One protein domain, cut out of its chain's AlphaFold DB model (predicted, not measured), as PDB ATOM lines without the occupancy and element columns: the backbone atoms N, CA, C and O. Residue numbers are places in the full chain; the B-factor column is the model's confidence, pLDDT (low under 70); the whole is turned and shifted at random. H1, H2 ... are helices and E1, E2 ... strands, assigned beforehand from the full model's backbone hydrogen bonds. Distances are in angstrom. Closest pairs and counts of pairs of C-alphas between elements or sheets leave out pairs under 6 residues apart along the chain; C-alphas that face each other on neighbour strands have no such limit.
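Overview. This is residues 8 to 219 of the 221 residues of an uncharacterized protein of Candidatus Lokiarchaeota archaeon (UniProt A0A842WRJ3). What does the model look like? It has two lobes of crossed helices, each with a two-stranded hairpin packed on it: hairpin E1 E2 with H6, H7 and H8, and hairpin E3 E4 with H1, H2 and H3. The long helices H3 and H8 meet where the lobes join, and H4 and H9 lie side by side, with H10 near H9. What is printed, and how large is it? The printed part has 212 residues, with named elements in the order H1 H2 H3 E1 E2 H4 H5 H6 H7 H8 E3 E4 H9 H10; the class is mostly helix, and both sheets, E1 - E2 and E3 - E4, are antiparallel. It is compact, with a radius of gyration of the C-alphas of 18.3 A and spans of 51 by 44 by 31 A.

Along the chain. Where are the strands? E1 is residues 57 to 64, 21.6 A, from C-alpha 57 at (142.346, 139.803, 122.555), and E2 is 67 to 74, 23.2 A. E3 is 169 to 173 and E4 is 177 to 181. Where are the helices? H1 is residues 8 to 21, from C-alpha 8 at (131.850, 157.090, 117.015), H2 26 to 33, H3 37 to 56, H4 83 to 96, H5 104 to 110, H6 119 to 132, H7 138 to 144, H8 149 to 168, H9 190 to 201 and H10 211 to 217. H3 spans 29.4 A with a kink of 39 degrees near residue 50, and H8 29.1 A with a kink of 37 degrees near residue 162.

Arrangement. What stands around hairpin E1 E2? Its strands pair with N 60 and O 71 at 2.9 A, within hydrogen-bond range. The closest C-alphas are Ile 59 and Leu 160 of H8, 7.0 A, Val 72 and Leu 130 of H6, 6.4 A, and Arg 68 and Val 138 of H7, 6.0 A. How do H5 to H8 stand? H6 touches H8 about perpendicular at 83 degrees, closest at C-alphas Val 123 and Ala 155, 5.7 A. H5 only just touches H7, with 3 pairs of C-alphas within 8 A, closest at Cys 108 and Arg 144, 6.4 A. What does the hub, H3, touch? It touches H1, H2, H8 and H9. With residues 47 to 56 alone it touches H8, C-alphas Ala 55 and Ser 167 being closest at 4.1 A, and with 39 to 44 alone it touches H1, Ile 11 and Ala 43 at 5.4 A. What of the rest? In hairpin E3 E4, N 172 and O 178 are 2.9 A apart, within hydrogen-bond range. H4 touches H9 at a shallow tilt of 24 degrees, the same way, with C-alphas Ile 85 and Lys 194 closest at 6.7 A. Every O i to N i+4 pair is within range in H1, H2, H4, H5, H7, H9 and H10, against 14 of 16 in H3, 9 of 10 in H6 and 14 of 16 in H8.

Size, cuts and confidence. How far does it reach, and is it cut? The C-alphas of Glu 31 and Phe 95 are the two farthest apart, 51.8 A, and the printed part has no cut. No link is long. Where is confidence low? Residues 65 to 66, 95, 97 to 116 and 207 to 219 have pLDDT under 70; the mean of the printed part is 82.7.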
ATOM      1  N   GLU A   8     130.410 157.144 116.734       83.56
ATOM      2  CA  GLU A   8     131.850 157.090 117.015       83.56
ATOM      3  C   GLU A   8     132.284 158.164 118.010       83.56
ATOM      4  O   GLU A   8     132.961 157.878 118.994       83.56
ATOM      5  N   GLU A   9     131.835 159.396 117.785       87.19
ATOM      6  CA  GLU A   9     132.115 160.521 118.668       87.19
ATOM      7  C   GLU A   9     131.424 160.340 120.028       87.19
ATOM      8  O   GLU A   9     132.007 160.640 121.066       87.19
ATOM      9  N   THR A  10     130.223 159.748 120.047       91.12
ATOM     10  CA  THR A  10     129.563 159.333 121.290       91.12
ATOM     11  C   THR A  10     130.395 158.326 122.068       91.12
ATOM     12  O   THR A  10     130.609 158.541 123.255       91.12
ATOM     13  N   ILE A  11     130.883 157.257 121.432       92.00
ATOM     14  CA  ILE A  11     131.737 156.260 122.089       92.00
ATOM     15  C   ILE A  11     132.949 156.942 122.724       92.00
ATOM     16  O   ILE A  11     133.206 156.763 123.913       92.00
ATOM     17  N   LYS A  12     133.654 157.765 121.952       90.31
ATOM     18  CA  LYS A  12     134.864 158.431 122.418       90.31
ATOM     19  C   LYS A  12     134.600 159.311 123.638       90.31
ATOM     20  O   LYS A  12     135.178 159.072 124.695       90.31
ATOM     21  N   ASN A  13     133.677 160.260 123.502       92.19
ATOM     22  CA  ASN A  13     133.382 161.226 124.555       92.19
ATOM     23  C   ASN A  13     132.829 160.526 125.802       92.19
ATOM     24  O   ASN A  13     133.157 160.906 126.918       92.19
ATOM     25  N   THR A  14     132.030 159.466 125.627       94.50
ATOM     26  CA  THR A  14     131.509 158.682 126.755       94.50
ATOM     27  C   THR A  14     132.636 157.992 127.519       94.50
ATOM     28  O   THR A  14     132.651 158.038 128.745       94.50
ATOM     29  N   LEU A  15     133.573 157.344 126.819       93.44
ATOM     30  CA  LEU A  15     134.670 156.624 127.466       93.44
ATOM     31  C   LEU A  15     135.641 157.580 128.168       93.44
ATOM     32  O   LEU A  15     136.055 157.299 129.289       93.44
ATOM     33  N   GLU A  16     135.974 158.706 127.533       93.44
ATOM     34  CA  GLU A  16     136.788 159.765 128.142       93.44
ATOM     35  C   GLU A  16     136.116 160.293 129.419       93.44
ATOM     36  O   GLU A  16     136.723 160.240 130.490       93.44
ATOM     37  N   GLN A  17     134.828 160.646 129.350       94.62
ATOM     38  CA  GLN A  17     134.086 161.159 130.503       94.62
ATOM     39  C   GLN A  17     134.000 160.154 131.657       94.62
ATOM     40  O   GLN A  17     134.153 160.515 132.824       94.62
ATOM     41  N   ILE A  18     133.788 158.871 131.351       94.19
ATOM     42  CA  ILE A  18     133.746 157.808 132.363       94.19
ATOM     43  C   ILE A  18     135.086 157.686 133.089       94.19
ATOM     44  O   ILE A  18     135.101 157.465 134.297       94.19
ATOM     45  N   LYS A  19     136.209 157.825 132.381       91.81
ATOM     46  CA  LYS A  19     137.544 157.730 132.982       91.81
ATOM     47  C   LYS A  19     137.869 158.933 133.865       91.81
ATOM     48  O   LYS A  19     138.542 158.757 134.876       91.81
ATOM     49  N   GLU A  20     137.405 160.121 133.490       92.56
ATOM     50  CA  GLU A  20     137.674 161.363 134.221       92.56
ATOM     51  C   GLU A  20     136.785 161.532 135.458       92.56
ATOM     52  O   GLU A  20     137.268 161.949 136.509       92.56
ATOM     53  N   GLU A  21     135.503 161.177 135.359       91.69
ATOM     54  CA  GLU A  21     134.507 161.463 136.399       91.69
ATOM     55  C   GLU A  21     134.054 160.232 137.192       91.69
ATOM     56  O   GLU A  21     133.113 160.320 137.977       91.69
ATOM     57  N   SER A  22     134.690 159.072 137.013       88.25
ATOM     58  CA  SER A  22     134.359 157.873 137.792       88.25
ATOM     59  C   SER A  22     134.542 158.111 139.304       88.25
ATOM     60  O   SER A  22     135.630 158.513 139.726       88.25
ATOM     61  N   PRO A  23     133.538 157.795 140.150       92.44
ATOM     62  CA  PRO A  23     132.231 157.220 139.812       92.44
ATOM     63  C   PRO A  23     131.228 158.259 139.268       92.44
ATOM     64  O   PRO A  23     131.028 159.311 139.870       92.44
ATOM     65  N   THR A  24     130.516 157.921 138.185       94.56
ATOM     66  CA  THR A  24     129.561 158.826 137.508       94.56
ATOM     67  C   THR A  24     128.225 158.140 137.179       94.56
ATOM     68  O   THR A  24     128.012 156.972 137.504       94.56
ATOM     69  N   THR A  25     127.286 158.851 136.550       95.38
ATOM     70  CA  THR A  25     126.004 158.309 136.062       95.38
ATOM     71  C   THR A  25     125.796 158.653 134.589       95.38
ATOM     72  O   THR A  25     126.395 159.594 134.071       95.38
ATOM     73  N   ILE A  26     124.897 157.931 133.910       94.44
ATOM     74  CA  ILE A  26     124.513 158.235 132.517       94.44
ATOM     75  C   ILE A  26     124.025 159.685 132.387       94.44
ATOM     76  O   ILE A  26     124.350 160.354 131.409       94.44
ATOM     77  N   HIS A  27     123.274 160.178 133.377       94.06
ATOM     78  CA  HIS A  27     122.769 161.549 133.383       94.06
ATOM     79  C   HIS A  27     123.894 162.580 133.495       94.06
ATOM     80  O   HIS A  27     123.918 163.514 132.701       94.06
ATOM     81  N   ASN A  28     124.862 162.377 134.390       94.00
ATOM     82  CA  ASN A  28     125.994 163.297 134.542       94.00
ATOM     83  C   ASN A  28     126.859 163.351 133.272       94.00
ATOM     84  O   ASN A  28     127.280 164.426 132.847       94.00
ATOM     85  N   ILE A  29     127.079 162.203 132.620       94.62
ATOM     86  CA  ILE A  29     127.791 162.147 131.334       94.62
ATOM     87  C   ILE A  29     126.993 162.879 130.245       94.62
ATOM     88  O   ILE A  29     127.558 163.622 129.446       94.62
ATOM     89  N   ALA A  30     125.672 162.689 130.195       93.94
ATOM     90  CA  ALA A  30     124.817 163.369 129.224       93.94
ATOM     91  C   ALA A  30     124.826 164.897 129.418       93.94
ATOM     92  O   ALA A  30     124.884 165.641 128.441       93.94
ATOM     93  N   GLU A  31     124.813 165.370 130.668       93.31
ATOM     94  CA  GLU A  31     124.881 166.797 131.002       93.31
ATOM     95  C   GLU A  31     126.232 167.424 130.639       93.31
ATOM     96  O   GLU A  31     126.264 168.493 130.030       93.31
ATOM     97  N   SER A  32     127.339 166.752 130.963       92.56
ATOM     98  CA  SER A  32     128.701 167.240 130.691       92.56
ATOM     99  C   SER A  32     129.047 167.248 129.201       92.56
ATOM    100  O   SER A  32     129.629 168.210 128.700       92.56
ATOM    101  N   THR A  33     128.655 166.205 128.468       91.31
ATOM    102  CA  THR A  33     128.977 166.055 127.037       91.31
ATOM    103  C   THR A  33     127.935 166.684 126.107       91.31
ATOM    104  O   THR A  33     128.197 166.873 124.918       91.31
ATOM    105  N   GLY A  34     126.734 166.983 126.612       91.06
ATOM    106  CA  GLY A  34     125.593 167.432 125.809       91.06
ATOM    107  C   GLY A  34     125.021 166.357 124.872       91.06
ATOM    108  O   GLY A  34     124.255 166.678 123.958       91.06
ATOM    109  N   ILE A  35     125.403 165.090 125.058       92.75
ATOM    110  CA  ILE A  35     124.948 163.947 124.261       92.75
ATOM    111  C   ILE A  35     123.662 163.370 124.867       92.75
ATOM    112  O   ILE A  35     123.493 163.323 126.082       92.75
ATOM    113  N   ASP A  36     122.744 162.894 124.017       92.88
ATOM    114  CA  ASP A  36     121.508 162.249 124.472       92.88
ATOM    115  C   ASP A  36     121.794 161.027 125.361       92.88
ATOM    116  O   ASP A  36     122.579 160.144 125.004       92.88
ATOM    117  N   TRP A  37     121.098 160.939 126.495       92.94
ATOM    118  CA  TRP A  37     121.322 159.897 127.498       92.94
ATOM    119  C   TRP A  37     121.140 158.477 126.941       92.94
ATOM    120  O   TRP A  37     121.834 157.567 127.383       92.94
ATOM    121  N   ARG A  38     120.270 158.270 125.936       92.06
ATOM    122  CA  ARG A  38     120.110 156.950 125.298       92.06
ATOM    123  C   ARG A  38     121.327 156.568 124.465       92.06
ATOM    124  O   ARG A  38     121.645 155.388 124.345       92.06
ATOM    125  N   ALA A  39     121.994 157.548 123.857       91.44
ATOM    126  CA  ALA A  39     123.221 157.319 123.103       91.44
ATOM    127  C   ALA A  39     124.386 156.993 124.050       91.44
ATOM    128  O   ALA A  39     125.123 156.043 123.786       91.44
ATOM    129  N   ILE A  40     124.479 157.697 125.186       93.62
ATOM    130  CA  ILE A  40     125.410 157.367 126.276       93.62
ATOM    131  C   ILE A  40     125.138 155.957 126.806       93.62
ATOM    132  O   ILE A  40     126.053 155.145 126.887       93.62
ATOM    133  N   GLU A  41     123.882 155.623 127.111       93.75
ATOM    134  CA  GLU A  41     123.523 154.296 127.615       93.75
ATOM    135  C   GLU A  41     123.929 153.182 126.644       93.75
ATOM    136  O   GLU A  41     124.487 152.162 127.057       93.75
ATOM    137  N   ARG A  42     123.696 153.384 125.342       91.94
ATOM    138  CA  ARG A  42     124.143 152.450 124.304       91.94
ATOM    139  C   ARG A  42     125.658 152.291 124.279       91.94
ATOM    140  O   ARG A  42     126.123 151.158 124.205       91.94
ATOM    141  N   ALA A  43     126.415 153.386 124.361       92.75
ATOM    142  CA  ALA A  43     127.875 153.334 124.402       92.75
ATOM    143  C   ALA A  43     128.385 152.609 125.658       92.75
ATOM    144  O   ALA A  43     129.245 151.739 125.556       92.75
ATOM    145  N   VAL A  44     127.796 152.874 126.826       93.56
ATOM    146  CA  VAL A  44     128.132 152.175 128.076       93.56
ATOM    147  C   VAL A  44     127.863 150.676 127.953       93.56
ATOM    148  O   VAL A  44     128.740 149.875 128.258       93.56
ATOM    149  N   ASN A  45     126.686 150.278 127.462       92.38
ATOM    150  CA  ASN A  45     126.357 148.863 127.254       92.38
ATOM    151  C   ASN A  45     127.309 148.197 126.253       92.38
ATOM    152  O   ASN A  45     127.702 147.047 126.436       92.38
ATOM    153  N   PHE A  46     127.701 148.930 125.211       91.44
ATOM    154  CA  PHE A  46     128.690 148.482 124.242       91.44
ATOM    155  C   PHE A  46     130.058 148.225 124.898       91.44
ATOM    156  O   PHE A  46     130.660 147.187 124.629       91.44
ATOM    157  N   PHE A  47     130.514 149.094 125.807       93.06
ATOM    158  CA  PHE A  47     131.756 148.882 126.562       93.06
ATOM    159  C   PHE A  47     131.673 147.700 127.515       93.06
ATOM    160  O   PHE A  47     132.577 146.869 127.513       93.06
ATOM    161  N   VAL A  48     130.588 147.602 128.294       90.12
ATOM    162  CA  VAL A  48     130.392 146.500 129.250       90.12
ATOM    163  C   VAL A  48     130.506 145.155 128.551       90.12
ATOM    164  O   VAL A  48     131.106 144.233 129.091       90.12
ATOM    165  N   ARG A  49     129.934 145.057 127.352       87.44
ATOM    166  CA  ARG A  49     129.882 143.817 126.590       87.44
ATOM    167  C   ARG A  49     131.205 143.436 125.930       87.44
ATOM    168  O   ARG A  49     131.438 142.253 125.805       87.44
ATOM    169  N   LEU A  50     132.028 144.396 125.492       88.69
ATOM    170  CA  LEU A  50     133.278 144.111 124.762       88.69
ATOM    171  C   LEU A  50     134.540 144.120 125.631       88.69
ATOM    172  O   LEU A  50     135.632 143.826 125.143       88.69
ATOM    173  N   GLN A  51     134.442 144.545 126.891       88.75
ATOM    174  CA  GLN A  51     135.624 144.729 127.733       88.75
ATOM    175  C   GLN A  51     136.409 143.431 127.965       88.75
ATOM    176  O   GLN A  51     137.628 143.493 128.106       88.75
ATOM    177  N   ASP A  52     135.749 142.270 127.992       85.88
ATOM    178  CA  ASP A  52     136.423 140.985 128.203       85.88
ATOM    179  C   ASP A  52     137.102 140.488 126.917       85.88
ATOM    180  O   ASP A  52     138.245 140.020 126.971       85.88
ATOM    181  N   GLU A  53     136.496 140.700 125.745       87.69
ATOM    182  CA  GLU A  53     137.135 140.488 124.444       87.69
ATOM    183  C   GLU A  53     138.359 141.390 124.283       87.69
ATOM    184  O   GLU A  53     139.413 140.920 123.865       87.69
ATOM    185  N   PHE A  54     138.274 142.670 124.654       89.88
ATOM    186  CA  PHE A  54     139.421 143.580 124.578       89.88
ATOM    187  C   PHE A  54     140.502 143.284 125.621       89.88
ATOM    188  O   PHE A  54     141.680 143.533 125.355       89.88
ATOM    189  N   ALA A  55     140.141 142.747 126.789       87.06
ATOM    190  CA  ALA A  55     141.105 142.322 127.802       87.06
ATOM    191  C   ALA A  55     141.906 141.090 127.352       87.06
ATOM    192  O   ALA A  55     143.110 140.998 127.602       87.06
ATOM    193  N   SER A  56     141.251 140.156 126.667       86.81
ATOM    194  CA  SER A  56     141.842 138.885 126.239       86.81
ATOM    195  C   SER A  56     142.503 138.954 124.864       86.81
ATOM    196  O   SER A  56     143.551 138.341 124.653       86.81
ATOM    197  N   HIS A  57     141.958 139.757 123.955       89.75
ATOM    198  CA  HIS A  57     142.346 139.803 122.555       89.75
ATOM    199  C   HIS A  57     142.666 141.229 122.086       89.75
ATOM    200  O   HIS A  57     142.175 142.240 122.590       89.75
ATOM    201  N   GLN A  58     143.521 141.320 121.075       91.19
ATOM    202  CA  GLN A  58     143.865 142.560 120.397       91.19
ATOM    203  C   GLN A  58     143.619 142.408 118.902       91.19
ATOM    204  O   GLN A  58     144.175 141.510 118.267       91.19
ATOM    205  N   ILE A  59     142.852 143.331 118.322       90.44
ATOM    206  CA  ILE A  59     142.728 143.441 116.872       90.44
ATOM    207  C   ILE A  59     143.903 144.256 116.345       90.44
ATOM    208  O   ILE A  59     144.168 145.383 116.774       90.44
ATOM    209  N   ARG A  60     144.611 143.692 115.370       91.00
ATOM    210  CA  ARG A  60     145.688 144.364 114.647       91.00
ATOM    211  C   ARG A  60     145.296 144.523 113.193       91.00
ATOM    212  O   ARG A  60     144.698 143.637 112.591       91.00
ATOM    213  N   VAL A  61     145.671 145.666 112.628       89.06
ATOM    214  CA  VAL A  61     145.449 145.957 111.217       89.06
ATOM    215  C   VAL A  61     146.755 146.389 110.569       89.06
ATOM    216  O   VAL A  61     147.359 147.377 110.983       89.06
ATOM    217  N   MET A  62     147.177 145.679 109.525       87.00
ATOM    218  CA  MET A  62     148.302 146.080 108.680       87.00
ATOM    219  C   MET A  62     147.851 146.501 107.297       87.00
ATOM    220  O   MET A  62     146.896 145.971 106.733       87.00
ATOM    221  N   LYS A  63     148.602 147.427 106.704       83.19
ATOM    222  CA  LYS A  63     148.472 147.752 105.286       83.19
ATOM    223  C   LYS A  63     149.314 146.771 104.471       83.19
ATOM    224  O   LYS A  63     150.538 146.838 104.490       83.19
ATOM    225  N   GLY A  64     148.649 145.871 103.759       72.38
ATOM    226  CA  GLY A  64     149.245 145.024 102.731       72.38
ATOM    227  C   GLY A  64     149.051 145.603 101.326       72.38
ATOM    228  O   GLY A  64     148.323 146.576 101.122       72.38
ATOM    229  N   LYS A  65     149.663 144.958 100.323       68.19
ATOM    230  CA  LYS A  65     149.515 145.340  98.903       68.19
ATOM    231  C   LYS A  65     148.061 145.276  98.409       68.19
ATOM    232  O   LYS A  65     147.674 146.076  97.569       68.19
ATOM    233  N   ALA A  66     147.266 144.346  98.943       65.06
ATOM    234  CA  ALA A  66     145.860 144.142  98.582       65.06
ATOM    235  C   ALA A  66     144.865 144.934  99.462       65.06
ATOM    236  O   ALA A  66     143.655 144.777  99.316       65.06
ATOM    237  N   GLY A  67     145.353 145.785 100.374       79.50
ATOM    238  CA  GLY A  67     144.529 146.553 101.311       79.50
ATOM    239  C   GLY A  67     144.842 146.252 102.778       79.50
ATOM    240  O   GLY A  67     145.922 145.768 103.109       79.50
ATOM    241  N   ARG A  68     143.903 146.582 103.671       86.00
ATOM    242  CA  ARG A  68     144.015 146.305 105.111       86.00
ATOM    243  C   ARG A  68     143.825 144.805 105.366       86.00
ATOM    244  O   ARG A  68     142.816 144.240 104.941       86.00
ATOM    245  N   ILE A  69     144.791 144.205 106.050       86.31
ATOM    246  CA  ILE A  69     144.751 142.841 106.583       86.31
ATOM    247  C   ILE A  69     144.533 142.956 108.086       86.31
ATOM    248  O   ILE A  69     145.213 143.748 108.742       86.31
ATOM    249  N   VAL A  70     143.579 142.198 108.603       87.69
ATOM    250  CA  VAL A  70     143.115 142.237 109.984       87.69
ATOM    251  C   VAL A  70     143.323 140.861 110.599       87.69
ATOM    252  O   VAL A  70     142.987 139.853 109.984       87.69
ATOM    253  N   TRP A  71     143.854 140.815 111.811       86.69
ATOM    254  CA  TRP A  71     143.916 139.583 112.590       86.69
ATOM    255  C   TRP A  71     143.695 139.879 114.070       86.69
ATOM    256  O   TRP A  71     143.882 141.012 114.529       86.69
ATOM    257  N   VAL A  72     143.309 138.841 114.804       86.81
ATOM    258  CA  VAL A  72     143.181 138.853 116.259       86.81
ATOM    259  C   VAL A  72     144.417 138.201 116.863       86.81
ATOM    260  O   VAL A  72     144.968 137.250 116.316       86.81
ATOM    261  N   ARG A  73     144.900 138.738 117.981       85.31
ATOM    262  CA  ARG A  73     146.005 138.164 118.749       85.31
ATOM    263  C   ARG A  73     145.639 138.111 120.225       85.31
ATOM    264  O   ARG A  73     145.186 139.119 120.759       85.31
ATOM    265  N   ASP A  74     145.945 137.003 120.893       85.12
ATOM    266  CA  ASP A  74     145.890 136.917 122.356       85.12
ATOM    267  C   ASP A  74     146.782 138.002 122.993       85.12
ATOM    268  O   ASP A  74     147.967 138.134 122.658       85.12
ATOM    269  N   ARG A  75     146.239 138.750 123.958       87.69
ATOM    270  CA  ARG A  75     147.021 139.616 124.865       87.69
ATOM    271  C   ARG A  75     147.727 138.815 125.961       87.69
ATOM    272  O   ARG A  75     148.585 139.347 126.666       87.69
ATOM    273  N   LEU A  76     147.386 137.534 126.090       86.38
ATOM    274  CA  LEU A  76     147.991 136.611 127.035       86.38
ATOM    275  C   LEU A  76     149.439 136.278 126.646       86.38
ATOM    276  O   LEU A  76     149.710 135.583 125.665       86.38
ATOM    277  N   ASP A  77     150.373 136.704 127.484       85.00
ATOM    278  CA  ASP A  77     151.750 136.242 127.484       85.00
ATOM    279  C   ASP A  77     151.832 134.912 128.237       85.00
ATOM    280  O   ASP A  77     152.010 134.838 129.455       85.00
ATOM    281  N   LYS A  78     151.696 133.832 127.467       82.06
ATOM    282  CA  LYS A  78     151.684 132.452 127.965       82.06
ATOM    283  C   LYS A  78     152.967 132.098 128.722       82.06
ATOM    284  O   LYS A  78     152.934 131.199 129.554       82.06
ATOM    285  N   ILE A  79     154.087 132.782 128.467       81.38
ATOM    286  CA  ILE A  79     155.369 132.506 129.130       81.38
ATOM    287  C   ILE A  79     155.325 132.949 130.595       81.38
ATOM    288  O   ILE A  79     155.880 132.257 131.450       81.38
ATOM    289  N   ARG A  80     154.629 134.055 130.884       85.94
ATOM    290  CA  ARG A  80     154.512 134.647 132.225       85.94
ATOM    291  C   ARG A  80     153.527 133.926 133.145       85.94
ATOM    292  O   ARG A  80     153.481 134.242 134.329       85.94
ATOM    293  N   LEU A  81     152.740 132.986 132.623       86.62
ATOM    294  CA  LEU A  81     151.832 132.189 133.441       86.62
ATOM    295  C   LEU A  81     152.600 131.237 134.376       86.62
ATOM    296  O   LEU A  81     153.598 130.645 133.940       86.62
ATOM    297  N   PRO A  82     152.099 131.013 135.609       88.69
ATOM    298  CA  PRO A  82     152.561 129.927 136.468       88.69
ATOM    299  C   PRO A  82     152.532 128.591 135.727       88.69
ATOM    300  O   PRO A  82     151.665 128.351 134.885       88.69
ATOM    301  N   GLU A  83     153.493 127.715 136.011       84.19
ATOM    302  CA  GLU A  83     153.712 126.518 135.200       84.19
ATOM    303  C   GLU A  83     152.491 125.591 135.159       84.19
ATOM    304  O   GLU A  83     152.126 125.116 134.081       84.19
ATOM    305  N   GLU A  84     151.838 125.369 136.300       87.44
ATOM    306  CA  GLU A  84     150.644 124.524 136.381       87.44
ATOM    307  C   GLU A  84     149.495 125.093 135.542       87.44
ATOM    308  O   GLU A  84     148.892 124.377 134.738       87.44
ATOM    309  N   ILE A  85     149.255 126.403 135.643       87.44
ATOM    310  CA  ILE A  85     148.240 127.109 134.854       87.44
ATOM    311  C   ILE A  85     148.572 127.064 133.371       87.44
ATOM    312  O   ILE A  85     147.698 126.796 132.551       87.44
ATOM    313  N   ARG A  86     149.832 127.306 133.005       85.62
ATOM    314  CA  ARG A  86     150.283 127.283 131.613       85.62
ATOM    315  C   ARG A  86     150.060 125.912 130.983       85.62
ATOM    316  O   ARG A  86     149.543 125.844 129.871       85.62
ATOM    317  N   ARG A  87     150.432 124.829 131.680       82.12
ATOM    318  CA  ARG A  87     150.201 123.453 131.207       82.12
ATOM    319  C   ARG A  87     148.708 123.177 131.047       82.12
ATOM    320  O   ARG A  87     148.310 122.685 129.997       82.12
ATOM    321  N   TRP A  88     147.899 123.536 132.047       88.31
ATOM    322  CA  TRP A  88     146.442 123.404 131.981       88.31
ATOM    323  C   TRP A  88     145.852 124.163 130.784       88.31
ATOM    324  O   TRP A  88     145.123 123.570 129.996       88.31
ATOM    325  N   TYR A  89     146.215 125.435 130.601       84.06
ATOM    326  CA  TYR A  89     145.719 126.275 129.510       84.06
ATOM    327  C   TYR A  89     146.105 125.711 128.139       84.06
ATOM    328  O   TYR A  89     145.265 125.653 127.248       84.06
ATOM    329  N   ILE A  90     147.359 125.275 127.962       78.19
ATOM    330  CA  ILE A  90     147.822 124.689 126.697       78.19
ATOM    331  C   ILE A  90     147.061 123.397 126.395       78.19
ATOM    332  O   ILE A  90     146.559 123.238 125.285       78.19
ATOM    333  N   GLN A  91     146.959 122.502 127.381       77.50
ATOM    334  CA  GLN A  91     146.221 121.248 127.254       77.50
ATOM    335  C   GLN A  91     144.770 121.519 126.840       77.50
ATOM    336  O   GLN A  91     144.292 120.979 125.845       77.50
ATOM    337  N   LYS A  92     144.101 122.430 127.549       80.94
ATOM    338  CA  LYS A  92     142.725 122.817 127.254       80.94
ATOM    339  C   LYS A  92     142.585 123.422 125.865       80.94
ATOM    340  O   LYS A  92     141.866 122.871 125.046       80.94
ATOM    341  N   ARG A  93     143.296 124.512 125.569       74.38
ATOM    342  CA  ARG A  93     143.091 125.293 124.340       74.38
ATOM    343  C   ARG A  93     143.469 124.542 123.067       74.38
ATOM    344  O   ARG A  93     142.849 124.779 122.042       74.38
ATOM    345  N   PHE A  94     144.503 123.703 123.112       71.38
ATOM    346  CA  PHE A  94     145.085 123.124 121.897       71.38
ATOM    347  C   PHE A  94     144.860 121.620 121.745       71.38
ATOM    348  O   PHE A  94     145.071 121.104 120.650       71.38
ATOM    349  N   PHE A  95     144.466 120.915 122.809       69.44
ATOM    350  CA  PHE A  95     144.310 119.458 122.768       69.44
ATOM    351  C   PHE A  95     142.911 118.978 123.166       69.44
ATOM    352  O   PHE A  95     142.485 117.941 122.668       69.44
ATOM    353  N   GLU A  96     142.196 119.701 124.033       70.25
ATOM    354  CA  GLU A  96     140.827 119.341 124.442       70.25
ATOM    355  C   GLU A  96     139.760 120.168 123.720       70.25
ATOM    356  O   GLU A  96     138.737 119.625 123.321       70.25
ATOM    357  N   ALA A  97     140.014 121.459 123.503       60.41
ATOM    358  CA  ALA A  97     139.128 122.391 122.809       60.41
ATOM    359  C   ALA A  97     139.232 122.259 121.283       60.41
ATOM    360  O   ALA A  97     139.256 123.260 120.570       60.41
ATOM    361  N   ALA A  98     139.305 121.029 120.769       53.75
ATOM    362  CA  ALA A  98     139.009 120.769 119.366       53.75
ATOM    363  C   ALA A  98     137.498 120.972 119.149       53.75
ATOM    364  O   ALA A  98     136.755 120.020 118.925       53.75
ATOM    365  N   GLU A  99     137.039 122.214 119.305       56.00
ATOM    366  CA  GLU A  99     135.745 122.657 118.814       56.00
ATOM    367  C   GLU A  99     135.772 122.515 117.295       56.00
ATOM    368  O   GLU A  99     136.755 122.873 116.633       56.00
ATOM    369  N   GLU A 100     134.712 121.935 116.738       57.00
ATOM    370  CA  GLU A 100     134.521 121.967 115.296       57.00
ATOM    371  C   GLU A 100     134.447 123.443 114.878       57.00
ATOM    372  O   GLU A 100     133.691 124.209 115.482       57.00
ATOM    373  N   PRO A 101     135.262 123.888 113.907       55.44
ATOM    374  CA  PRO A 101     135.230 125.274 113.476       55.44
ATOM    375  C   PRO A 101     133.829 125.601 112.960       55.44
ATOM    376  O   PRO A 101     133.326 124.906 112.077       55.44
ATOM    377  N   ILE A 102     133.226 126.667 113.494       58.31
ATOM    378  CA  ILE A 102     131.956 127.202 112.994       58.31
ATOM    379  C   ILE A 102     132.124 127.466 111.491       58.31
ATOM    380  O   ILE A 102     133.038 128.173 111.058       58.31
ATOM    381  N   SER A 103     131.260 126.856 110.689       64.06
ATOM    382  CA  SER A 103     131.278 126.955 109.233       64.06
ATOM    383  C   SER A 103     130.952 128.374 108.753       64.06
ATOM    384  O   SER A 103     130.282 129.156 109.430       64.06
ATOM    385  N   GLU A 104     131.395 128.730 107.541       59.44
ATOM    386  CA  GLU A 104     131.052 130.025 106.928       59.44
ATOM    387  C   GLU A 104     129.527 130.203 106.782       59.44
ATOM    388  O   GLU A 104     129.026 131.324 106.925       59.44
ATOM    389  N   GLU A 105     128.785 129.112 106.547       63.91
ATOM    390  CA  GLU A 105     127.321 129.122 106.512       63.91
ATOM    391  C   GLU A 105     126.714 129.493 107.872       63.91
ATOM    392  O   GLU A 105     125.863 130.381 107.929       63.91
ATOM    393  N   GLU A 106     127.207 128.913 108.968       63.25
ATOM    394  CA  GLU A 106     126.731 129.212 110.326       63.25
ATOM    395  C   GLU A 106     126.981 130.675 110.719       63.25
ATOM    396  O   GLU A 106     126.103 131.313 111.297       63.25
ATOM    397  N   ILE A 107     128.119 131.271 110.338       59.19
ATOM    398  CA  ILE A 107     128.360 132.715 110.544       59.19
ATOM    399  C   ILE A 107     127.295 133.547 109.824       59.19
ATOM    400  O   ILE A 107     126.759 134.511 110.379       59.19
ATOM    401  N   CYS A 108     126.999 133.203 108.570       59.47
ATOM    402  CA  CYS A 108     126.022 133.939 107.774       59.47
ATOM    403  C   CYS A 108     124.601 133.793 108.348       59.47
ATOM    404  O   CYS A 108     123.830 134.756 108.317       59.47
ATOM    405  N   GLU A 109     124.267 132.624 108.900       65.50
ATOM    406  CA  GLU A 109     122.984 132.347 109.556       65.50
ATOM    407  C   GLU A 109     122.831 133.064 110.901       65.50
ATOM    408  O   GLU A 109     121.753 133.589 111.191       65.50
ATOM    409  N   LEU A 110     123.909 133.180 111.687       60.88
ATOM    410  CA  LEU A 110     123.927 133.973 112.924       60.88
ATOM    411  C   LEU A 110     123.617 135.455 112.659       60.88
ATOM    412  O   LEU A 110     123.112 136.169 113.532       60.88
ATOM    413  N   PHE A 111     123.900 135.930 111.444       62.34
ATOM    414  CA  PHE A 111     123.928 137.348 111.112       62.34
ATOM    415  C   PHE A 111     123.229 137.675 109.787       62.34
ATOM    416  O   PHE A 111     123.859 138.236 108.878       62.34
ATOM    417  N   PRO A 112     121.903 137.451 109.678       60.47
ATOM    418  CA  PRO A 112     121.172 137.714 108.448       60.47
ATOM    419  C   PRO A 112     121.378 139.160 107.984       60.47
ATOM    420  O   PRO A 112     121.443 140.103 108.789       60.47
ATOM    421  N   SER A 113     121.509 139.333 106.668       58.56
ATOM    422  CA  SER A 113     121.686 140.639 106.032       58.56
ATOM    423  C   SER A 113     120.454 141.511 106.290       58.56
ATOM    424  O   SER A 113     119.380 141.261 105.746       58.56
ATOM    425  N   LYS A 114     120.608 142.554 107.112       63.72
ATOM    426  CA  LYS A 114     119.575 143.565 107.389       63.72
ATOM    427  C   LYS A 114     119.886 144.845 106.609       63.72
ATOM    428  O   LYS A 114     121.048 145.193 106.429       63.72
ATOM    429  N   GLU A 115     118.858 145.597 106.202       59.47
ATOM    430  CA  GLU A 115     119.034 146.896 105.514       59.47
ATOM    431  C   GLU A 115     119.820 147.921 106.350       59.47
ATOM    432  O   GLU A 115     120.451 148.828 105.802       59.47
ATOM    433  N   ARG A 116     119.779 147.800 107.684       69.19
ATOM    434  CA  ARG A 116     120.533 148.639 108.621       69.19
ATOM    435  C   ARG A 116     121.064 147.795 109.774       69.19
ATOM    436  O   ARG A 116     120.289 147.345 110.612       69.19
ATOM    437  N   THR A 117     122.381 147.644 109.824       79.31
ATOM    438  CA  THR A 117     123.110 147.016 110.934       79.31
ATOM    439  C   THR A 117     123.712 148.121 111.798       79.31
ATOM    440  O   THR A 117     124.294 149.071 111.262       79.31
ATOM    441  N   SER A 118     123.541 148.045 113.118       83.12
ATOM    442  CA  SER A 118     124.165 149.007 114.031       83.12
ATOM    443  C   SER A 118     125.686 148.826 114.037       83.12
ATOM    444  O   SER A 118     126.195 147.763 113.683       83.12
ATOM    445  N   VAL A 119     126.435 149.865 114.412       83.81
ATOM    446  CA  VAL A 119     127.902 149.770 114.493       83.81
ATOM    447  C   VAL A 119     128.308 148.739 115.541       83.81
ATOM    448  O   VAL A 119     129.247 147.980 115.329       83.81
ATOM    449  N   GLU A 120     127.554 148.669 116.633       83.38
ATOM    450  CA  GLU A 120     127.755 147.701 117.700       83.38
ATOM    451  C   GLU A 120     127.636 146.257 117.202       83.38
ATOM    452  O   GLU A 120     128.514 145.444 117.472       83.38
ATOM    453  N   GLU A 121     126.591 145.962 116.424       84.44
ATOM    454  CA  GLU A 121     126.378 144.641 115.819       84.44
ATOM    455  C   GLU A 121     127.456 144.341 114.763       84.44
ATOM    456  O   GLU A 121     127.890 143.203 114.616       84.44
ATOM    457  N   VAL A 122     127.954 145.352 114.040       87.62
ATOM    458  CA  VAL A 122     129.075 145.169 113.098       87.62
ATOM    459  C   VAL A 122     130.357 144.783 113.837       87.62
ATOM    460  O   VAL A 122     131.071 143.905 113.365       87.62
ATOM    461  N   VAL A 123     130.653 145.411 114.979       87.44
ATOM    462  CA  VAL A 123     131.829 145.070 115.796       87.44
ATOM    463  C   VAL A 123     131.745 143.624 116.285       87.44
ATOM    464  O   VAL A 123     132.705 142.879 116.113       87.44
ATOM    465  N   GLU A 124     130.591 143.193 116.797       84.69
ATOM    466  CA  GLU A 124     130.365 141.794 117.195       84.69
ATOM    467  C   GLU A 124     130.572 140.817 116.031       84.69
ATOM    468  O   GLU A 124     131.276 139.816 116.167       84.69
ATOM    469  N   ARG A 125     130.008 141.128 114.858       87.00
ATOM    470  CA  ARG A 125     130.173 140.311 113.648       87.00
ATOM    471  C   ARG A 125     131.640 140.193 113.231       87.00
ATOM    472  O   ARG A 125     132.071 139.119 112.826       87.00
ATOM    473  N   ILE A 126     132.415 141.278 113.331       88.56
ATOM    474  CA  ILE A 126     133.860 141.262 113.050       88.56
ATOM    475  C   ILE A 126     134.573 140.294 113.998       88.56
ATOM    476  O   ILE A 126     135.393 139.506 113.533       88.56
ATOM    477  N   TYR A 127     134.243 140.322 115.291       84.50
ATOM    478  CA  TYR A 127     134.826 139.410 116.274       84.50
ATOM    479  C   TYR A 127     134.527 137.949 115.965       84.50
ATOM    480  O   TYR A 127     135.461 137.160 115.882       84.50
ATOM    481  N   ARG A 128     133.264 137.608 115.698       81.94
ATOM    482  CA  ARG A 128     132.878 136.234 115.339       81.94
ATOM    483  C   ARG A 128     133.573 135.735 114.079       81.94
ATOM    484  O   ARG A 128     134.026 134.601 114.033       81.94
ATOM    485  N   VAL A 129     133.711 136.591 113.066       85.50
ATOM    486  CA  VAL A 129     134.456 136.231 111.854       85.50
ATOM    487  C   VAL A 129     135.931 135.959 112.169       85.50
ATOM    488  O   VAL A 129     136.489 134.995 111.654       85.50
ATOM    489  N   LEU A 130     136.556 136.791 113.006       83.81
ATOM    490  CA  LEU A 130     137.975 136.666 113.350       83.81
ATOM    491  C   LEU A 130     138.278 135.573 114.388       83.81
ATOM    492  O   LEU A 130     139.432 135.176 114.513       83.81
ATOM    493  N   GLU A 131     137.271 135.105 115.124       74.69
ATOM    494  CA  GLU A 131     137.344 133.934 116.007       74.69
ATOM    495  C   GLU A 131     137.532 132.639 115.200       74.69
ATOM    496  O   GLU A 131     138.232 131.730 115.638       74.69
ATOM    497  N   ILE A 132     136.950 132.589 113.999       72.81
ATOM    498  CA  ILE A 132     136.937 131.409 113.125       72.81
ATOM    499  C   ILE A 132     138.126 131.411 112.168       72.81
ATOM    500  O   ILE A 132     138.802 130.398 111.999       72.81
ATOM    501  N   GLU A 133     138.387 132.551 111.526       75.19
ATOM    502  CA  GLU A 133     139.495 132.708 110.590       75.19
ATOM    503  C   GLU A 133     140.188 134.051 110.831       75.19
ATOM    504  O   GLU A 133     139.591 135.124 110.707       75.19
ATOM    505  N   ASP A 134     141.478 133.999 111.159       76.50
ATOM    506  CA  ASP A 134     142.303 135.188 111.306       76.50
ATOM    507  C   ASP A 134     142.949 135.603 109.968       76.50
ATOM    508  O   ASP A 134     142.728 135.013 108.910       76.50
ATOM    509  N   ASN A 135     143.723 136.692 109.988       83.50
ATOM    510  CA  ASN A 135     144.493 137.159 108.828       83.50
ATOM    511  C   ASN A 135     143.642 137.465 107.572       83.50
ATOM    512  O   ASN A 135     144.030 137.210 106.427       83.50
ATOM    513  N   LEU A 136     142.478 138.075 107.781       87.06
ATOM    514  CA  LEU A 136     141.513 138.380 106.734       87.06
ATOM    515  C   LEU A 136     141.677 139.784 106.163       87.06
ATOM    516  O   LEU A 136     141.952 140.761 106.859       87.06
ATOM    517  N   SER A 137     141.412 139.927 104.865       90.06
ATOM    518  CA  SER A 137     141.204 141.256 104.284       90.06
ATOM    519  C   SER A 137     139.879 141.858 104.761       90.06
ATOM    520  O   SER A 137     138.903 141.137 104.969       90.06
ATOM    521  N   VAL A 138     139.781 143.190 104.822       89.75
ATOM    522  CA  VAL A 138     138.505 143.877 105.138       89.75
ATOM    523  C   VAL A 138     137.378 143.453 104.186       89.75
ATOM    524  O   VAL A 138     136.226 143.341 104.591       89.75
ATOM    525  N   SER A 139     137.695 143.166 102.921       88.94
ATOM    526  CA  SER A 139     136.723 142.653 101.948       88.94
ATOM    527  C   SER A 139     136.221 141.242 102.272       88.94
ATOM    528  O   SER A 139     135.065 140.944 101.979       88.94
ATOM    529  N   ALA A 140     137.064 140.383 102.846       87.31
ATOM    530  CA  ALA A 140     136.663 139.052 103.296       87.31
ATOM    531  C   ALA A 140     135.786 139.148 104.551       87.31
ATOM    532  O   ALA A 140     134.711 138.557 104.583       87.31
ATOM    533  N   ILE A 141     136.177 139.994 105.512       89.31
ATOM    534  CA  ILE A 141     135.376 140.273 106.713       89.31
ATOM    535  C   ILE A 141     134.000 140.807 106.329       89.31
ATOM    536  O   ILE A 141     132.993 140.276 106.774       89.31
ATOM    537  N   ALA A 142     133.938 141.809 105.450       88.62
ATOM    538  CA  ALA A 142     132.686 142.400 104.985       88.62
ATOM    539  C   ALA A 142     131.730 141.369 104.373       88.62
ATOM    540  O   ALA A 142     130.532 141.389 104.649       88.62
ATOM    541  N   ARG A 143     132.270 140.448 103.568       87.81
ATOM    542  CA  ARG A 143     131.491 139.379 102.940       87.81
ATOM    543  C   ARG A 143     130.893 138.438 103.983       87.81
ATOM    544  O   ARG A 143     129.691 138.224 103.953       87.81
ATOM    545  N   ARG A 144     131.717 137.940 104.907       85.31
ATOM    546  CA  ARG A 144     131.310 136.953 105.922       85.31
ATOM    547  C   ARG A 144     130.407 137.536 106.995       85.31
ATOM    548  O   ARG A 144     129.435 136.919 107.395       85.31
ATOM    549  N   ALA A 145     130.676 138.770 107.401       84.56
ATOM    550  CA  ALA A 145     129.833 139.494 108.339       84.56
ATOM    551  C   ALA A 145     128.532 140.022 107.694       84.56
ATOM    552  O   ALA A 145     127.710 140.617 108.391       84.56
ATOM    553  N   GLY A 146     128.339 139.865 106.375       84.88
ATOM    554  CA  GLY A 146     127.136 140.326 105.675       84.88
ATOM    555  C   GLY A 146     126.936 141.846 105.742       84.88
ATOM    556  O   GLY A 146     125.811 142.325 105.857       84.88
ATOM    557  N   VAL A 147     128.026 142.617 105.727       87.44
ATOM    558  CA  VAL A 147     128.018 144.076 105.924       87.44
ATOM    559  C   VAL A 147     128.861 144.779 104.869       87.44
ATOM    560  O   VAL A 147     129.815 144.236 104.317       87.44
ATOM    561  N   ASN A 148     128.537 146.038 104.571       89.00
ATOM    562  CA  ASN A 148     129.324 146.801 103.608       89.00
ATOM    563  C   ASN A 148     130.751 147.047 104.131       89.00
ATOM    564  O   ASN A 148     130.946 147.441 105.282       89.00
ATOM    565  N   ARG A 149     131.741 146.922 103.240       88.88
ATOM    566  CA  ARG A 149     133.161 147.198 103.511       88.88
ATOM    567  C   ARG A 149     133.402 148.520 104.250       88.88
ATOM    568  O   ARG A 149     134.206 148.558 105.170       88.88
ATOM    569  N   ARG A 150     132.706 149.597 103.875       88.00
ATOM    570  CA  ARG A 150     132.874 150.925 104.488       88.00
ATOM    571  C   ARG A 150     132.403 150.957 105.942       88.00
ATOM    572  O   ARG A 150     132.951 151.707 106.742       88.00
ATOM    573  N   THR A 151     131.398 150.153 106.278       88.88
ATOM    574  CA  THR A 151     130.916 149.982 107.654       88.88
ATOM    575  C   THR A 151     131.915 149.174 108.476       88.88
ATOM    576  O   THR A 151     132.189 149.546 109.610       88.88
ATOM    577  N   VAL A 152     132.520 148.136 107.883       90.50
ATOM    578  CA  VAL A 152     133.616 147.382 108.520       90.50
ATOM    579  C   VAL A 152     134.814 148.284 108.789       90.50
ATOM    580  O   VAL A 152     135.329 148.273 109.897       90.50
ATOM    581  N   ASP A 153     135.232 149.099 107.817       89.94
ATOM    582  CA  ASP A 153     136.342 150.040 108.010       89.94
ATOM    583  C   ASP A 153     136.076 150.994 109.191       89.94
ATOM    584  O   ASP A 153     136.943 151.142 110.047       89.94
ATOM    585  N   ARG A 154     134.864 151.564 109.298       89.25
ATOM    586  CA  ARG A 154     134.475 152.418 110.440       89.25
ATOM    587  C   ARG A 154     134.493 151.663 111.767       89.25
ATOM    588  O   ARG A 154     135.022 152.171 112.745       89.25
ATOM    589  N   ALA A 155     133.928 150.457 111.803       91.00
ATOM    590  CA  ALA A 155     133.904 149.634 113.009       91.00
ATOM    591  C   ALA A 155     135.320 149.247 113.466       91.00
ATOM    592  O   ALA A 155     135.619 149.314 114.655       91.00
ATOM    593  N   LEU A 156     136.212 148.910 112.527       91.44
ATOM    594  CA  LEU A 156     137.620 148.643 112.823       91.44
ATOM    595  C   LEU A 156     138.318 149.874 113.394       91.44
ATOM    596  O   LEU A 156     139.101 149.730 114.324       91.44
ATOM    597  N   ASP A 157     138.051 151.066 112.868       90.56
ATOM    598  CA  ASP A 157     138.670 152.288 113.382       90.56
ATOM    599  C   ASP A 157     138.229 152.570 114.831       90.56
ATOM    600  O   ASP A 157     139.075 152.876 115.667       90.56
ATOM    601  N   ILE A 158     136.952 152.334 115.163       90.19
ATOM    602  CA  ILE A 158     136.441 152.411 116.544       90.19
ATOM    603  C   ILE A 158     137.135 151.390 117.441       90.19
ATOM    604  O   ILE A 158     137.626 151.751 118.505       90.19
ATOM    605  N   ILE A 159     137.190 150.121 117.013       91.44
ATOM    606  CA  ILE A 159     137.874 149.059 117.759       91.44
ATOM    607  C   ILE A 159     139.319 149.476 118.046       91.44
ATOM    608  O   ILE A 159     139.761 149.406 119.189       91.44
ATOM    609  N   LEU A 160     140.046 149.938 117.027       91.12
ATOM    610  CA  LEU A 160     141.438 150.351 117.174       91.12
ATOM    611  C   LEU A 160     141.604 151.538 118.135       91.12
ATOM    612  O   LEU A 160     142.622 151.596 118.816       91.12
ATOM    613  N   GLU A 161     140.632 152.448 118.202       89.81
ATOM    614  CA  GLU A 161     140.660 153.622 119.082       89.81
ATOM    615  C   GLU A 161     140.389 153.280 120.559       89.81
ATOM    616  O   GLU A 161     140.995 153.881 121.453       89.81
ATOM    617  N   ILE A 162     139.512 152.309 120.839       91.00
ATOM    618  CA  ILE A 162     139.062 152.020 122.215       91.00
ATOM    619  C   ILE A 162     139.655 150.752 122.833       91.00
ATOM    620  O   ILE A 162     139.673 150.648 124.058       91.00
ATOM    621  N   GLN A 163     140.137 149.792 122.033       92.50
ATOM    622  CA  GLN A 163     140.509 148.463 122.541       92.50
ATOM    623  C   GLN A 163     141.583 148.506 123.626       92.50
ATOM    624  O   GLN A 163     141.516 147.741 124.578       92.50
ATOM    625  N   ASP A 164     142.581 149.385 123.496       90.75
ATOM    626  CA  ASP A 164     143.679 149.444 124.461       90.75
ATOM    627  C   ASP A 164     143.183 150.063 125.771       90.75
ATOM    628  O   ASP A 164     143.416 149.504 126.840       90.75
ATOM    629  N   GLN A 165     142.365 151.115 125.678       90.44
ATOM    630  CA  GLN A 165     141.747 151.748 126.840       90.44
ATOM    631  C   GLN A 165     140.851 150.770 127.609       90.44
ATOM    632  O   GLN A 165     140.959 150.673 128.827       90.44
ATOM    633  N   LEU A 166     139.996 150.021 126.904       90.38
ATOM    634  CA  LEU A 166     139.117 149.014 127.508       90.38
ATOM    635  C   LEU A 166     139.874 147.774 127.997       90.38
ATOM    636  O   LEU A 166     139.414 147.129 128.933       90.38
ATOM    637  N   SER A 167     141.042 147.460 127.425       89.69
ATOM    638  CA  SER A 167     141.898 146.377 127.928       89.69
ATOM    639  C   SER A 167     142.568 146.726 129.261       89.69
ATOM    640  O   SER A 167     142.761 145.851 130.103       89.69
ATOM    641  N   GLU A 168     142.897 148.004 129.465       87.81
ATOM    642  CA  GLU A 168     143.560 148.514 130.671       87.81
ATOM    643  C   GLU A 168     142.592 148.763 131.826       87.81
ATOM    644  O   GLU A 168     143.020 148.909 132.971       87.81
ATOM    645  N   GLY A 169     141.293 148.834 131.544       86.50
ATOM    646  CA  GLY A 169     140.277 149.106 132.542       86.50
ATOM    647  C   GLY A 169     139.232 148.021 132.687       86.50
ATOM    648  O   GLY A 169     139.147 147.047 131.933       86.50
ATOM    649  N   ILE A 170     138.413 148.220 133.704       88.50
ATOM    650  CA  ILE A 170     137.157 147.524 133.884       88.50
ATOM    651  C   ILE A 170     136.059 148.548 134.120       88.50
ATOM    652  O   ILE A 170     136.207 149.482 134.915       88.50
ATOM    653  N   LEU A 171     134.957 148.354 133.406       90.12
ATOM    654  CA  LEU A 171     133.770 149.172 133.519       90.12
ATOM    655  C   LEU A 171     132.683 148.365 134.220       90.12
ATOM    656  O   LEU A 171     132.193 147.356 133.709       90.12
ATOM    657  N   ILE A 172     132.297 148.843 135.399       89.19
ATOM    658  CA  ILE A 172     131.233 148.262 136.213       89.19
ATOM    659  C   ILE A 172     130.010 149.164 136.071       89.19
ATOM    660  O   ILE A 172     130.054 150.337 136.446       89.19
ATOM    661  N   LYS A 173     128.922 148.616 135.519       87.88
ATOM    662  CA  LYS A 173     127.643 149.316 135.359       87.88
ATOM    663  C   LYS A 173     126.622 148.767 136.358       87.88
ATOM    664  O   LYS A 173     126.190 147.627 136.226       87.88
ATOM    665  N   LYS A 174     126.222 149.596 137.325       83.50
ATOM    666  CA  LYS A 174     125.027 149.407 138.169       83.50
ATOM    667  C   LYS A 174     124.106 150.618 137.963       83.50
ATOM    668  O   LYS A 174     123.912 151.038 136.825       83.50
ATOM    669  N   ASP A 175     123.626 151.233 139.044       81.94
ATOM    670  CA  ASP A 175     123.021 152.576 139.011       81.94
ATOM    671  C   ASP A 175     124.077 153.674 138.779       81.94
ATOM    672  O   ASP A 175     123.792 154.749 138.252       81.94
ATOM    673  N   THR A 176     125.320 153.381 139.161       88.94
ATOM    674  CA  THR A 176     126.506 154.194 138.893       88.94
ATOM    675  C   THR A 176     127.438 153.454 137.942       88.94
ATOM    676  O   THR A 176     127.452 152.220 137.877       88.94
ATOM    677  N   ILE A 177     128.201 154.225 137.179       91.94
ATOM    678  CA  ILE A 177     129.250 153.746 136.293       91.94
ATOM    679  C   ILE A 177     130.575 153.980 137.000       91.94
ATOM    680  O   ILE A 177     130.912 155.111 137.357       91.94
ATOM    681  N   ILE A 178     131.319 152.897 137.191       90.75
ATOM    682  CA  ILE A 178     132.620 152.922 137.846       90.75
ATOM    683  C   ILE A 178     133.658 152.399 136.861       90.75
ATOM    684  O   ILE A 178     133.571 151.265 136.391       90.75
ATOM    685  N   TRP A 179     134.651 153.233 136.585       91.81
ATOM    686  CA  TRP A 179     135.890 152.855 135.923       91.81
ATOM    687  C   TRP A 179     136.962 152.537 136.958       91.81
ATOM    688  O   TRP A 179     137.201 153.330 137.873       91.81
ATOM    689  N   LYS A 180     137.633 151.398 136.790       89.00
ATOM    690  CA  LYS A 180     138.846 151.043 137.536       89.00
ATOM    691  C   LYS A 180     139.919 150.554 136.576       89.00
ATOM    692  O   LYS A 180     139.602 150.014 135.521       89.00
ATOM    693  N   LEU A 181     141.183 150.719 136.957       88.00
ATOM    694  CA  LEU A 181     142.280 150.058 136.258       88.00
ATOM    695  C   LEU A 181     142.194 148.554 136.508       88.00
ATOM    696  O   LEU A 181     141.941 148.118 137.631       88.00
ATOM    697  N   ARG A 182     142.385 147.773 135.449       85.88
ATOM    698  CA  ARG A 182     142.438 146.320 135.520       85.88
ATOM    699  C   ARG A 182     143.797 145.917 136.075       85.88
ATOM    700  O   ARG A 182     144.835 146.277 135.522       85.88
ATOM    701  N   SER A 183     143.784 145.155 137.160       82.44
ATOM    702  CA  SER A 183     145.000 144.596 137.742       82.44
ATOM    703  C   SER A 183     145.696 143.670 136.750       82.44
ATOM    704  O   SER A 183     145.048 143.003 135.935       82.44
ATOM    705  N   SER A 184     147.025 143.612 136.812       84.62
ATOM    706  CA  SER A 184     147.776 142.705 135.952       84.62
ATOM    707  C   SER A 184     147.391 141.267 136.267       84.62
ATOM    708  O   SER A 184     147.519 140.841 137.413       84.62
ATOM    709  N   LEU A 185     146.983 140.495 135.252       85.38
ATOM    710  CA  LEU A 185     146.690 139.066 135.408       85.38
ATOM    711  C   LEU A 185     147.855 138.340 136.100       85.38
ATOM    712  O   LEU A 185     147.643 137.492 136.953       85.38
ATOM    713  N   TYR A 186     149.091 138.702 135.759       86.19
ATOM    714  CA  TYR A 186     150.300 138.033 136.250       86.19
ATOM    715  C   TYR A 186     150.674 138.396 137.694       86.19
ATOM    716  O   TYR A 186     151.627 137.831 138.220       86.19
ATOM    717  N   GLU A 187     149.978 139.353 138.304       86.12
ATOM    718  CA  GLU A 187     150.150 139.737 139.712       86.12
ATOM    719  C   GLU A 187     149.095 139.080 140.616       86.12
ATOM    720  O   GLU A 187     149.155 139.227 141.832       86.12
ATOM    721  N   GLN A 188     148.139 138.356 140.028       86.00
ATOM    722  CA  GLN A 188     147.070 137.668 140.745       86.00
ATOM    723  C   GLN A 188     147.506 136.278 141.226       86.00
ATOM    724  O   GLN A 188     148.464 135.690 140.718       86.00
ATOM    725  N   ASP A 189     146.770 135.721 142.189       88.12
ATOM    726  CA  ASP A 189     146.946 134.335 142.613       88.12
ATOM    727  C   ASP A 189     146.455 133.338 141.546       88.12
ATOM    728  O   ASP A 189     145.707 133.673 140.624       88.12
ATOM    729  N   GLU A 190     146.862 132.077 141.677       86.81
ATOM    730  CA  GLU A 190     146.584 131.057 140.667       86.81
ATOM    731  C   GLU A 190     145.092 130.767 140.449       86.81
ATOM    732  O   GLU A 190     144.684 130.455 139.324       86.81
ATOM    733  N   VAL A 191     144.267 130.889 141.494       86.69
ATOM    734  CA  VAL A 191     142.816 130.679 141.395       86.69
ATOM    735  C   VAL A 191     142.207 131.794 140.559       86.69
ATOM    736  O   VAL A 191     141.453 131.523 139.623       86.69
ATOM    737  N   THR A 192     142.601 133.032 140.844       85.38
ATOM    738  CA  THR A 192     142.146 134.224 140.127       85.38
ATOM    739  C   THR A 192     142.604 134.215 138.667       85.38
ATOM    740  O   THR A 192     141.793 134.435 137.766       85.38
ATOM    741  N   ILE A 193     143.866 133.863 138.391       87.88
ATOM    742  CA  ILE A 193     144.360 133.710 137.013       87.88
ATOM    743  C   ILE A 193     143.527 132.672 136.262       87.88
ATOM    744  O   ILE A 193     143.064 132.928 135.149       87.88
ATOM    745  N   LYS A 194     143.324 131.493 136.857       86.62
ATOM    746  CA  LYS A 194     142.578 130.408 136.218       86.62
ATOM    747  C   LYS A 194     141.120 130.791 135.972       86.62
ATOM    748  O   LYS A 194     140.587 130.441 134.922       86.62
ATOM    749  N   TYR A 195     140.500 131.533 136.890       86.94
ATOM    750  CA  TYR A 195     139.160 132.084 136.703       86.94
ATOM    751  C   TYR A 195     139.096 133.022 135.493       86.94
ATOM    752  O   TYR A 195     138.268 132.802 134.613       86.94
ATOM    753  N   PHE A 196     140.001 134.000 135.377       86.38
ATOM    754  CA  PHE A 196     140.017 134.898 134.216       86.38
ATOM    755  C   PHE A 196     140.312 134.165 132.908       86.38
ATOM    756  O   PHE A 196     139.672 134.444 131.900       86.38
ATOM    757  N   LEU A 197     141.221 133.186 132.908       87.69
ATOM    758  CA  LEU A 197     141.478 132.374 131.717       87.69
ATOM    759  C   LEU A 197     140.247 131.569 131.289       87.69
ATOM    760  O   LEU A 197     139.981 131.477 130.094       87.69
ATOM    761  N   LYS A 198     139.483 131.019 132.239       86.94
ATOM    762  CA  LYS A 198     138.188 130.399 131.942       86.94
ATOM    763  C   LYS A 198     137.205 131.419 131.385       86.94
ATOM    764  O   LYS A 198     136.694 131.218 130.296       86.94
ATOM    765  N   LYS A 199     137.027 132.549 132.067       84.06
ATOM    766  CA  LYS A 199     136.125 133.620 131.633       84.06
ATOM    767  C   LYS A 199     136.407 134.103 130.213       84.06
ATOM    768  O   LYS A 199     135.474 134.347 129.462       84.06
ATOM    769  N   TRP A 200     137.676 134.218 129.843       85.19
ATOM    770  CA  TRP A 200     138.073 134.774 128.554       85.19
ATOM    771  C   TRP A 200     138.158 133.769 127.410       85.19
ATOM    772  O   TRP A 200     137.944 134.157 126.267       85.19
ATOM    773  N   TYR A 201     138.525 132.517 127.685       80.75
ATOM    774  CA  TYR A 201     138.828 131.536 126.632       80.75
ATOM    775  C   TYR A 201     137.963 130.276 126.691       80.75
ATOM    776  O   TYR A 201     137.976 129.506 125.736       80.75
ATOM    777  N   PHE A 202     137.256 130.045 127.799       81.81
ATOM    778  CA  PHE A 202     136.430 128.861 128.045       81.81
ATOM    779  C   PHE A 202     135.149 129.252 128.814       81.81
ATOM    780  O   PHE A 202     134.937 128.761 129.931       81.81
ATOM    781  N   PRO A 203     134.331 130.188 128.288       74.31
ATOM    782  CA  PRO A 203     133.223 130.788 129.034       74.31
ATOM    783  C   PRO A 203     132.201 129.753 129.531       74.31
ATOM    784  O   PRO A 203     131.653 129.925 130.616       74.31
ATOM    785  N   ASP A 204     132.032 128.636 128.819       75.31
ATOM    786  CA  ASP A 204     131.133 127.540 129.206       75.31
ATOM    787  C   ASP A 204     131.576 126.787 130.478       75.31
ATOM    788  O   ASP A 204     130.783 126.083 131.102       75.31
ATOM    789  N   GLU A 205     132.842 126.921 130.894       73.44
ATOM    790  CA  GLU A 205     133.385 126.294 132.109       73.44
ATOM    791  C   GLU A 205     133.383 127.223 133.339       73.44
ATOM    792  O   GLU A 205     133.957 126.879 134.390       73.44
ATOM    793  N   VAL A 206     132.817 128.423 133.206       76.00
ATOM    794  CA  VAL A 206     132.689 129.380 134.302       76.00
ATOM    795  C   VAL A 206     131.393 129.096 135.047       76.00
ATOM    796  O   VAL A 206     130.304 129.317 134.530       76.00
ATOM    797  N   GLU A 207     131.499 128.635 136.293       68.94
ATOM    798  CA  GLU A 207     130.355 128.699 137.203       68.94
ATOM    799  C   GLU A 207     130.035 130.174 137.467       68.94
ATOM    800  O   GLU A 207     130.934 130.936 137.843       68.94
ATOM    801  N   GLU A 208     128.775 130.578 137.266       60.47
ATOM    802  CA  GLU A 208     128.315 131.925 137.612       60.47
ATOM    803  C   GLU A 208     128.669 132.214 139.075       60.47
ATOM    804  O   GLU A 208     128.143 131.610 140.016       60.47
ATOM    805  N   LEU A 209     129.607 133.135 139.280       61.03
ATOM    806  CA  LEU A 209     129.886 133.661 140.603       61.03
ATOM    807  C   LEU A 209     128.787 134.656 140.964       61.03
ATOM    808  O   LEU A 209     128.271 135.370 140.106       61.03
ATOM    809  N   SER A 210     128.447 134.752 142.251       55.62
ATOM    810  CA  SER A 210     127.634 135.880 142.706       55.62
ATOM    811  C   SER A 210     128.356 137.190 142.372       55.62
ATOM    812  O   SER A 210     129.581 137.258 142.495       55.62
ATOM    813  N   GLU A 211     127.613 138.242 142.007       56.44
ATOM    814  CA  GLU A 211     128.199 139.555 141.681       56.44
ATOM    815  C   GLU A 211     129.185 140.036 142.755       56.44
ATOM    816  O   GLU A 211     130.214 140.615 142.438       56.44
ATOM    817  N   GLU A 212     128.907 139.778 144.036       55.28
ATOM    818  CA  GLU A 212     129.802 140.136 145.146       55.28
ATOM    819  C   GLU A 212     131.153 139.413 145.088       55.28
ATOM    820  O   GLU A 212     132.179 140.005 145.416       55.28
ATOM    821  N   LYS A 213     131.174 138.148 144.653       58.91
ATOM    822  CA  LYS A 213     132.404 137.366 144.489       58.91
ATOM    823  C   LYS A 213     133.169 137.780 143.241       58.91
ATOM    824  O   LYS A 213     134.390 137.852 143.294       58.91
ATOM    825  N   GLU A 214     132.471 138.082 142.150       61.28
ATOM    826  CA  GLU A 214     133.104 138.604 140.937       61.28
ATOM    827  C   GLU A 214     133.713 139.988 141.201       61.28
ATOM    828  O   GLU A 214     134.879 140.224 140.900       61.28
ATOM    829  N   VAL A 215     132.980 140.872 141.881       58.59
ATOM    830  CA  VAL A 215     133.477 142.181 142.323       58.59
ATOM    831  C   VAL A 215     134.646 142.039 143.299       58.59
ATOM    832  O   VAL A 215     135.611 142.787 143.179       58.59
ATOM    833  N   ALA A 216     134.614 141.080 144.230       60.44
ATOM    834  CA  ALA A 216     135.740 140.808 145.125       60.44
ATOM    835  C   ALA A 216     136.983 140.318 144.361       60.44
ATOM    836  O   ALA A 216     138.076 140.808 144.623       60.44
ATOM    837  N   LEU A 217     136.827 139.430 143.375       58.72
ATOM    838  CA  LEU A 217     137.921 138.999 142.491       58.72
ATOM    839  C   LEU A 217     138.462 140.148 141.629       58.72
ATOM    840  O   LEU A 217     139.648 140.197 141.331       58.72
ATOM    841  N   LEU A 218     137.607 141.106 141.272       53.59
ATOM    842  CA  LEU A 218     137.975 142.343 140.578       53.59
ATOM    843  C   LEU A 218     138.505 143.445 141.519       53.59
ATOM    844  O   LEU A 218     138.882 144.521 141.050       53.59
ATOM    845  N   HIS A 219     138.484 143.239 142.841       47.81
ATOM    846  CA  HIS A 219     138.919 144.202 143.867       47.81
ATOM    847  C   HIS A 219     140.064 143.695 144.749       47.81
ATOM    848  O   HIS A 219     140.572 144.467 145.557       47.81
TER     849      HIS A 219